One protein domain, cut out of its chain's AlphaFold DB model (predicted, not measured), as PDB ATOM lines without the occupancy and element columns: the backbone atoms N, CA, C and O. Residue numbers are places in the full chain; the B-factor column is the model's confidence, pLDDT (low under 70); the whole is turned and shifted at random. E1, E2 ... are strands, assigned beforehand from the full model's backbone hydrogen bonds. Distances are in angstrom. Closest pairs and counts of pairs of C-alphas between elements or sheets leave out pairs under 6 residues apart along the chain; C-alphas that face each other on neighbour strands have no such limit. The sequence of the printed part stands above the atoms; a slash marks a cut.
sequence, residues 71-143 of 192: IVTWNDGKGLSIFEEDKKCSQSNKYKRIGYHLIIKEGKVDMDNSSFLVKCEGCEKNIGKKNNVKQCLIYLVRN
ATOM      1  N   ILE A  71      30.278  21.695  20.112       77.75
ATOM      2  CA  ILE A  71      29.059  22.446  20.425       77.75
ATOM      3  C   ILE A  71      29.382  23.934  20.414       77.75
ATOM      4  O   ILE A  71      30.194  24.413  21.202       77.75
ATOM      5  N   VAL A  72      28.684  24.677  19.566       76.38
ATOM      6  CA  VAL A  72      28.790  26.127  19.467       76.38
ATOM      7  C   VAL A  72      27.500  26.765  19.956       76.38
ATOM      8  O   VAL A  72      26.400  26.329  19.615       76.38
ATOM      9  N   THR A  73      27.630  27.832  20.743       77.25
ATOM     10  CA  THR A  73      26.484  28.593  21.244       77.25
ATOM     11  C   THR A  73      26.576  30.071  20.883       77.25
ATOM     12  O   THR A  73      27.654  30.687  20.814       77.25
ATOM     13  N   TRP A  74      25.414  30.660  20.615       74.38
ATOM     14  CA  TRP A  74      25.256  32.102  20.442       74.38
ATOM     15  C   TRP A  74      23.831  32.528  20.771       74.38
ATOM     16  O   TRP A  74      22.908  31.723  20.753       74.38
ATOM     17  N   ASN A  75      23.647  33.818  21.034       73.12
ATOM     18  CA  ASN A  75      22.324  34.388  21.239       73.12
ATOM     19  C   ASN A  75      21.768  34.904  19.909       73.12
ATOM     20  O   ASN A  75      22.502  35.504  19.114       73.12
ATOM     21  N   ASP A  76      20.480  34.682  19.658       70.88
ATOM     22  CA  ASP A  76      19.794  35.357  18.561       70.88
ATOM     23  C   ASP A  76      19.562  36.846  18.860       70.88
ATOM     24  O   ASP A  76      19.862  37.342  19.946       70.88
ATOM     25  N   GLY A  77      19.033  37.589  17.882       66.19
ATOM     26  CA  GLY A  77      18.772  39.025  18.031       66.19
ATOM     27  C   GLY A  77      17.782  39.383  19.148       66.19
ATOM     28  O   GLY A  77      17.653  40.557  19.474       66.19
ATOM     29  N   LYS A  78      17.094  38.395  19.739       70.62
ATOM     30  CA  LYS A  78      16.186  38.564  20.881       70.62
ATOM     31  C   LYS A  78      16.835  38.160  22.212       70.62
ATOM     32  O   LYS A  78      16.172  38.214  23.242       70.62
ATOM     33  N   GLY A  79      18.109  37.762  22.205       66.44
ATOM     34  CA  GLY A  79      18.840  37.330  23.395       66.44
ATOM     35  C   GLY A  79      18.618  35.864  23.780       66.44
ATOM     36  O   GLY A  79      19.106  35.451  24.828       66.44
ATOM     37  N   LEU A  80      17.919  35.067  22.963       71.56
ATOM     38  CA  LEU A  80      17.696  33.649  23.251       71.56
ATOM     39  C   LEU A  80      18.898  32.816  22.809       71.56
ATOM     40  O   LEU A  80      19.357  32.934  21.670       71.56
ATOM     41  N   SER A  81      19.380  31.948  23.696       76.88
ATOM     42  CA  SER A  81      20.512  31.066  23.414       76.88
ATOM     43  C   SER A  81      20.136  29.979  22.407       76.88
ATOM     44  O   SER A  81      19.167  29.241  22.582       76.88
ATOM     45  N   ILE A  82      20.928  29.886  21.344       80.62
ATOM     46  CA  ILE A  82      20.893  28.844  20.323       80.62
ATOM     47  C   ILE A  82      22.109  27.946  20.526       80.62
ATOM     48  O   ILE A  82      23.228  28.433  20.704       80.62
ATOM     49  N   PHE A  83      21.873  26.639  20.458       84.44
ATOM     50  CA  PHE A  83      22.895  25.605  20.544       84.44
ATOM     51  C   PHE A  83      23.020  24.894  19.191       84.44
ATOM     52  O   PHE A  83      22.010  24.520  18.585       84.44
ATOM     53  N   GLU A  84      24.249  24.696  18.720       84.69
ATOM     54  CA  GLU A  84      24.560  24.004  17.467       84.69
ATOM     55  C   GLU A  84      25.664  22.971  17.674       84.69
ATOM     56  O   GLU A  84      26.644  23.249  18.349       84.69
ATOM     57  N   GLU A  85      25.536  21.799  17.057       84.50
ATOM     58  CA  GLU A  85      26.636  20.840  16.889       84.50
ATOM     59  C   GLU A  85      27.187  20.950  15.456       84.50
ATOM     60  O   GLU A  85      26.427  20.739  14.500       84.50
ATOM     61  N   ASP A  86      28.481  21.259  15.290       82.19
ATOM     62  CA  ASP A  86      29.092  21.422  13.961       82.19
ATOM     63  C   ASP A  86      28.960  20.142  13.120       82.19
ATOM     64  O   ASP A  86      29.331  19.044  13.547       82.19
ATOM     65  N   LYS A  87      28.444  20.281  11.891       83.50
ATOM     66  CA  LYS A  87      28.223  19.150  10.973       83.50
ATOM     67  C   LYS A  87      29.127  19.217   9.751       83.50
ATOM     68  O   LYS A  87      29.723  18.203   9.377       83.50
ATOM     69  N   LYS A  88      29.121  20.350   9.043       83.56
ATOM     70  CA  LYS A  88      29.835  20.512   7.768       83.56
ATOM     71  C   LYS A  88      30.028  21.973   7.376       83.56
ATOM     72  O   LYS A  88      29.299  22.862   7.808       83.56
ATOM     73  N   CYS A  89      30.928  22.196   6.421       79.62
ATOM     74  CA  CYS A  89      31.016  23.469   5.717       79.62
ATOM     75  C   CYS A  89      29.742  23.748   4.902       79.62
ATOM     76  O   CYS A  89      29.130  22.861   4.297       79.62
ATOM     77  N   SER A  90      29.355  25.013   4.900       81.00
ATOM     78  CA  SER A  90      28.270  25.566   4.101       81.00
ATOM     79  C   SER A  90      28.751  25.869   2.680       81.00
ATOM     80  O   SER A  90      29.925  26.149   2.463       81.00
ATOM     81  N   GLN A  91      27.829  25.853   1.715       80.50
ATOM     82  CA  GLN A  91      28.071  26.325   0.342       80.50
ATOM     83  C   GLN A  91      27.683  27.803   0.150       80.50
ATOM     84  O   GLN A  91      27.818  28.347  -0.939       80.50
ATOM     85  N   SER A  92      27.145  28.450   1.186       76.56
ATOM     86  CA  SER A  92      26.736  29.853   1.135       76.56
ATOM     87  C   SER A  92      27.942  30.788   1.219       76.56
ATOM     88  O   SER A  92      28.812  30.597   2.061       76.56
ATOM     89  N   ASN A  93      27.921  31.883   0.456       73.38
ATOM     90  CA  ASN A  93      28.897  32.970   0.614       73.38
ATOM     91  C   ASN A  93      28.736  33.720   1.949       73.38
ATOM     92  O   ASN A  93      29.683  34.335   2.430       73.38
ATOM     93  N   LYS A  94      27.541  33.682   2.559       75.12
ATOM     94  CA  LYS A  94      27.235  34.410   3.802       75.12
ATOM     95  C   LYS A  94      27.611  33.625   5.059       75.12
ATOM     96  O   LYS A  94      28.030  34.211   6.054       75.12
ATOM     97  N   TYR A  95      27.454  32.307   5.028       78.00
ATOM     98  CA  TYR A  95      27.670  31.440   6.184       78.00
ATOM     99  C   TYR A  95      28.722  30.399   5.842       78.00
ATOM    100  O   TYR A  95      28.557  29.703   4.848       78.00
ATOM    101  N   LYS A  96      29.762  30.267   6.675       77.56
ATOM    102  CA  LYS A  96      30.859  29.299   6.484       77.56
ATOM    103  C   LYS A  96      30.462  27.867   6.874       77.56
ATOM    104  O   LYS A  96      30.968  26.914   6.284       77.56
ATOM    105  N   ARG A  97      29.568  27.693   7.854       81.81
ATOM    106  CA  ARG A  97      29.284  26.405   8.516       81.81
ATOM    107  C   ARG A  97      27.783  26.144   8.663       81.81
ATOM    108  O   ARG A  97      26.979  27.078   8.670       81.81
ATOM    109  N   ILE A  98      27.436  24.861   8.714       85.50
ATOM    110  CA  ILE A  98      26.098  24.333   8.992       85.50
ATOM    111  C   ILE A  98      26.242  23.290  10.092       85.50
ATOM    112  O   ILE A  98      27.069  22.380   9.964       85.50
ATOM    113  N   GLY A  99      25.348  23.333  11.069       87.12
ATOM    114  CA  GLY A  99      25.286  22.342  12.131       87.12
ATOM    115  C   GLY A  99      23.868  21.940  12.499       87.12
ATOM    116  O   GLY A  99      22.881  22.376  11.896       87.12
ATOM    117  N   TYR A 100      23.781  21.015  13.449       88.44
ATOM    118  CA  TYR A 100      22.518  20.536  13.995       88.44
ATOM    119  C   TYR A 100      22.037  21.479  15.086       88.44
ATOM    120  O   TYR A 100      22.761  21.722  16.043       88.44
ATOM    121  N   HIS A 101      20.801  21.950  14.981       89.75
ATOM    122  CA  HIS A 101      20.182  22.734  16.041       89.75
ATOM    123  C   HIS A 101      19.856  21.833  17.235       89.75
ATOM    124  O   HIS A 101      19.181  20.809  17.082       89.75
ATOM    125  N   LEU A 102      20.321  22.229  18.415       88.31
ATOM    126  CA  LEU A 102      20.087  21.544  19.677       88.31
ATOM    127  C   LEU A 102      19.120  22.355  20.550       88.31
ATOM    128  O   LEU A 102      19.169  23.584  20.581       88.31
ATOM    129  N   ILE A 103      18.252  21.655  21.273       87.31
ATOM    130  CA  ILE A 103      17.303  22.219  22.239       87.31
ATOM    131  C   ILE A 103      17.480  21.545  23.594       87.31
ATOM    132  O   ILE A 103      17.892  20.387  23.681       87.31
ATOM    133  N   ILE A 104      17.160  22.274  24.657       84.56
ATOM    134  CA  ILE A 104      17.159  21.723  26.009       84.56
ATOM    135  C   ILE A 104      16.010  20.720  26.113       84.56
ATOM    136  O   ILE A 104      14.873  21.024  25.754       84.56
ATOM    137  N   LYS A 105      16.305  19.516  26.600       80.81
ATOM    138  CA  LYS A 105      15.287  18.501  26.849       80.81
ATOM    139  C   LYS A 105      14.395  18.933  28.013       80.81
ATOM    140  O   LYS A 105      14.855  19.018  29.151       80.81
ATOM    141  N   GLU A 106      13.115  19.152  27.735       70.44
ATOM    142  CA  GLU A 106      12.123  19.467  28.764       70.44
ATOM    143  C   GLU A 106      11.997  18.319  29.786       70.44
ATOM    144  O   GLU A 106      12.061  17.135  29.440       70.44
ATOM    145  N   GLY A 107      11.849  18.667  31.068       66.81
ATOM    146  CA  GLY A 107      11.581  17.708  32.149       66.81
ATOM    147  C   GLY A 107      12.800  17.038  32.801       66.81
ATOM    148  O   GLY A 107      12.616  16.210  33.689       66.81
ATOM    149  N   LYS A 108      14.037  17.391  32.421       56.03
ATOM    150  CA  LYS A 108      15.267  16.995  33.140       56.03
ATOM    151  C   LYS A 108      16.087  18.225  33.524       56.03
ATOM    152  O   LYS A 108      17.110  18.512  32.908       56.03
ATOM    153  N   VAL A 109      15.605  18.963  34.521       54.31
ATOM    154  CA  VAL A 109      16.396  20.014  35.168       54.31
ATOM    155  C   VAL A 109      17.215  19.340  36.258       54.31
ATOM    156  O   VAL A 109      16.710  19.044  37.336       54.31
ATOM    157  N   ASP A 110      18.455  19.023  35.925       60.25
ATOM    158  CA  ASP A 110      19.466  18.680  36.911       60.25
ATOM    159  C   ASP A 110      20.100  20.001  37.362       60.25
ATOM    160  O   ASP A 110      20.642  20.731  36.535       60.25
ATOM    161  N   MET A 111      19.935  20.371  38.633       58.22
ATOM    162  CA  MET A 111      20.497  21.622  39.164       58.22
ATOM    163  C   MET A 111      22.009  21.514  39.385       58.22
ATOM    164  O   MET A 111      22.680  22.542  39.480       58.22
ATOM    165  N   ASP A 112      22.532  20.287  39.431       60.62
ATOM    166  CA  ASP A 112      23.933  19.994  39.714       60.62
ATOM    167  C   ASP A 112      24.733  19.712  38.428       60.62
ATOM    168  O   ASP A 112      25.963  19.709  38.461       60.62
ATOM    169  N   ASN A 113      24.064  19.517  37.280       62.62
ATOM    170  CA  ASN A 113      24.701  19.232  35.991       62.62
ATOM    171  C   ASN A 113      24.185  20.114  34.841       62.62
ATOM    172  O   ASN A 113      23.061  20.610  34.838       62.62
ATOM    173  N   SER A 114      25.008  20.265  33.799       62.47
ATOM    174  CA  SER A 114      24.621  20.952  32.561       62.47
ATOM    175  C   SER A 114      23.394  20.309  31.908       62.47
ATOM    176  O   SER A 114      23.267  19.085  31.846       62.47
ATOM    177  N   SER A 115      22.499  21.138  31.367       69.19
ATOM    178  CA  SER A 115      21.250  20.675  30.756       69.19
ATOM    179  C   SER A 115      21.484  19.695  29.600       69.19
ATOM    180  O   SER A 115      22.357  19.896  28.754       69.19
ATOM    181  N   PHE A 116      20.646  18.658  29.514       76.69
ATOM    182  CA  PHE A 116      20.701  17.699  28.410       76.69
ATOM    183  C   PHE A 116      20.207  18.336  27.109       76.69
ATOM    184  O   PHE A 116      19.040  18.718  26.996       76.69
ATOM    185  N   LEU A 117      21.087  18.397  26.112       84.00
ATOM    186  CA  LEU A 117      20.771  18.876  24.771       84.00
ATOM    187  C   LEU A 117      20.304  17.717  23.879       84.00
ATOM    188  O   LEU A 117      20.933  16.660  23.827       84.00
ATOM    189  N   VAL A 118      19.204  17.920  23.156       87.56
ATOM    190  CA  VAL A 118      18.674  16.981  22.155       87.56
ATOM    191  C   VAL A 118      18.554  17.662  20.797       87.56
ATOM    192  O   VAL A 118      18.402  18.879  20.710       87.56
ATOM    193  N   LYS A 119      18.629  16.884  19.714       87.44
ATOM    194  CA  LYS A 119      18.495  17.415  18.352       87.44
ATOM    195  C   LYS A 119      17.072  17.909  18.125       87.44
ATOM    196  O   LYS A 119      16.113  17.193  18.387       87.44
ATOM    197  N   CYS A 120      16.950  19.129  17.618       87.44
ATOM    198  CA  CYS A 120      15.671  19.705  17.247       87.44
ATOM    199  C   CYS A 120      15.098  18.962  16.028       87.44
ATOM    200  O   CYS A 120      15.789  18.769  15.023       87.44
ATOM    201  N   GLU A 121      13.828  18.566  16.112       84.81
ATOM    202  CA  GLU A 121      13.129  17.807  15.061       84.81
ATOM    203  C   GLU A 121      12.707  18.687  13.870       84.81
ATOM    204  O   GLU A 121      12.438  18.194  12.778       84.81
ATOM    205  N   GLY A 122      12.747  20.008  14.038       84.12
ATOM    206  CA  GLY A 122      12.441  20.983  13.000       84.12
ATOM    207  C   GLY A 122      11.780  22.213  13.601       84.12
ATOM    208  O   GLY A 122      10.805  22.106  14.333       84.12
ATOM    209  N   CYS A 123      12.308  23.393  13.291       83.44
ATOM    210  CA  CYS A 123      11.708  24.664  13.680       83.44
ATOM    211  C   CYS A 123      11.808  25.671  12.530       83.44
ATOM    212  O   CYS A 123      12.349  25.368  11.467       83.44
ATOM    213  N   GLU A 124      11.334  26.892  12.754       81.81
ATOM    214  CA  GLU A 124      11.400  27.991  11.780       81.81
ATOM    215  C   GLU A 124      12.831  28.332  11.337       81.81
ATOM    216  O   GLU A 124      13.040  28.851  10.245       81.81
ATOM    217  N   LYS A 125      13.833  28.011  12.168       80.00
ATOM    218  CA  LYS A 125      15.254  28.227  11.864       80.00
ATOM    219  C   LYS A 125      15.818  27.146  10.923       80.00
ATOM    220  O   LYS A 125      16.937  27.302  10.442       80.00
ATOM    221  N   ASN A 126      15.076  26.064  10.657       86.75
ATOM    222  CA  ASN A 126      15.554  24.932   9.865       86.75
ATOM    223  C   ASN A 126      15.818  25.321   8.403       86.75
ATOM    224  O   ASN A 126      14.909  25.717   7.678       86.75
ATOM    225  N   ILE A 127      17.055  25.127   7.948       84.62
ATOM    226  CA  ILE A 127      17.484  25.401   6.568       84.62
ATOM    227  C   ILE A 127      17.370  24.175   5.650       84.62
ATOM    228  O   ILE A 127      17.628  24.264   4.448       84.62
ATOM    229  N   GLY A 128      17.044  23.001   6.202       74.56
ATOM    230  CA  GLY A 128      16.839  21.773   5.438       74.56
ATOM    231  C   GLY A 128      15.578  21.817   4.564       74.56
ATOM    232  O   GLY A 128      14.612  22.513   4.866       74.56
ATOM    233  N   LYS A 129      15.556  21.039   3.470       65.06
ATOM    234  CA  LYS A 129      14.341  20.863   2.650       65.06
ATOM    235  C   LYS A 129      13.212  20.285   3.518       65.06
ATOM    236  O   LYS A 129      13.463  19.350   4.278       65.06
ATOM    237  N   LYS A 130      11.978  20.779   3.327       55.97
ATOM    238  CA  LYS A 130      10.740  20.448   4.077       55.97
ATOM    239  C   LYS A 130      10.449  18.946   4.293       55.97
ATOM    240  O   LYS A 130       9.626  18.612   5.133       55.97
ATOM    241  N   ASN A 131      11.132  18.044   3.587       53.59
ATOM    242  CA  ASN A 131      10.844  16.608   3.571       53.59
ATOM    243  C   ASN A 131      11.653  15.783   4.598       53.59
ATOM    244  O   ASN A 131      11.450  14.577   4.684       53.59
ATOM    245  N   ASN A 132      12.568  16.388   5.370       55.06
ATOM    246  CA  ASN A 132      13.339  15.697   6.417       55.06
ATOM    247  C   ASN A 132      12.933  16.186   7.815       55.06
ATOM    248  O   ASN A 132      13.615  16.997   8.433       55.06
ATOM    249  N   VAL A 133      11.824  15.645   8.318       59.69
ATOM    250  CA  VAL A 133      11.137  16.042   9.568       59.69
ATOM    251  C   VAL A 133      11.849  15.558  10.850       59.69
ATOM    252  O   VAL A 133      11.262  15.528  11.918       59.69
ATOM    253  N   LYS A 134      13.102  15.093  10.752       70.19
ATOM    254  CA  LYS A 134      13.845  14.498  11.883       70.19
ATOM    255  C   LYS A 134      15.142  15.226  12.228       70.19
ATOM    256  O   LYS A 134      15.836  14.824  13.156       70.19
ATOM    257  N   GLN A 135      15.523  16.246  11.457       77.56
ATOM    258  CA  GLN A 135      16.753  16.999  11.701       77.56
ATOM    259  C   GLN A 135      16.566  18.479  11.369       77.56
ATOM    260  O   GLN A 135      16.299  18.853  10.225       77.56
ATOM    261  N   CYS A 136      16.763  19.328  12.371       87.69
ATOM    262  CA  CYS A 136      16.869  20.764  12.193       87.69
ATOM    263  C   CYS A 136      18.327  21.141  11.925       87.69
ATOM    264  O   CYS A 136      19.199  20.940  12.772       87.69
ATOM    265  N   LEU A 137      18.588  21.682  10.739       88.12
ATOM    266  CA  LEU A 137      19.880  22.261  10.391       88.12
ATOM    267  C   LEU A 137      19.783  23.774  10.494       88.12
ATOM    268  O   LEU A 137      18.784  24.348  10.072       88.12
ATOM    269  N   ILE A 138      20.820  24.416  11.008       87.56
ATOM    270  CA  ILE A 138      20.906  25.874  11.083       87.56
ATOM    271  C   ILE A 138      22.244  26.335  10.513       87.56
ATOM    272  O   ILE A 138      23.199  25.562  10.424       87.56
ATOM    273  N   TYR A 139      22.281  27.581  10.048       84.00
ATOM    274  CA  TYR A 139      23.547  28.219   9.721       84.00
ATOM    275  C   TYR A 139      24.201  28.707  11.000       84.00
ATOM    276  O   TYR A 139      23.549  29.390  11.796       84.00
ATOM    277  N   LEU A 140      25.504  28.471  11.103       74.44
ATOM    278  CA  LEU A 140      26.299  29.073  12.151       74.44
ATOM    279  C   LEU A 140      26.337  30.584  11.910       74.44
ATOM    280  O   LEU A 140      26.944  31.072  10.944       74.44
ATOM    281  N   VAL A 141      25.628  31.332  12.752       65.44
ATOM    282  CA  VAL A 141      25.568  32.786  12.628       65.44
ATOM    283  C   VAL A 141      26.865  33.355  13.183       65.44
ATOM    284  O   VAL A 141      27.099  33.362  14.391       65.44
ATOM    285  N   ARG A 142      27.703  33.879  12.281       58.28
ATOM    286  CA  ARG A 142      28.810  34.764  12.643       58.28
ATOM    287  C   ARG A 142      28.230  35.962  13.366       58.28
ATOM    288  O   ARG A 142      27.696  36.871  12.736       58.28
ATOM    289  N   ASN A 143      28.364  35.969  14.680       55.44
ATOM    290  CA  ASN A 143      28.125  37.167  15.451       55.44
ATOM    291  C   ASN A 143      29.412  37.692  16.075       55.44
ATOM    292  O   ASN A 143      29.423  38.090  17.228       55.44
TER     293      ASN A 143
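What this domain is: This is residues 71 to 143 of the 192 residues of an uncharacterized protein of Rhizophagus irregularis (UniProt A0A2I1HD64). With little regular structure, the model is one strongly twisted sheet: long strands E2 and E3 run side by side, E1 beside E2, short E4 and E5 beside different stretches of E3. The 73 printed residues hold five named strands, E1 to E5 in order, 28 residues, all strand; the branched sheet is antiparallel. The whole is compact, radius of gyration of the C-alphas 13.0 A, spanning 41 by 29 by 22 A.

How they stand to each other: E3, residues 97 to 104, has E2, residues 81 to 89, on one side, N 100 and O 85 2.9 A apart. On the other side are E4, residues 117 to 119, N 103 and O 118 2.8 A apart, and E5, residues 137 to 139, N 99 and O 138 3.2 A apart. E1, residues 71 to 75, neighbours E2, N 72 and O 84 2.8 A apart. E1 to E4 form a meander, each strand the antiparallel neighbour of the one before.

Where its parts are: E2, 21.9 A long, bends by 64 degrees at residue 86; E3 measures 21.8 A. C-alpha 71 is at (29.059, 22.446, 20.425), C-alpha 139 at (23.547, 28.219, 9.721).

The domain as a whole: The printed part has no cut. Links E3 to E4 and E4 to E5 are long. Confidence is under 70 for 19 residues, among them 107 to 115.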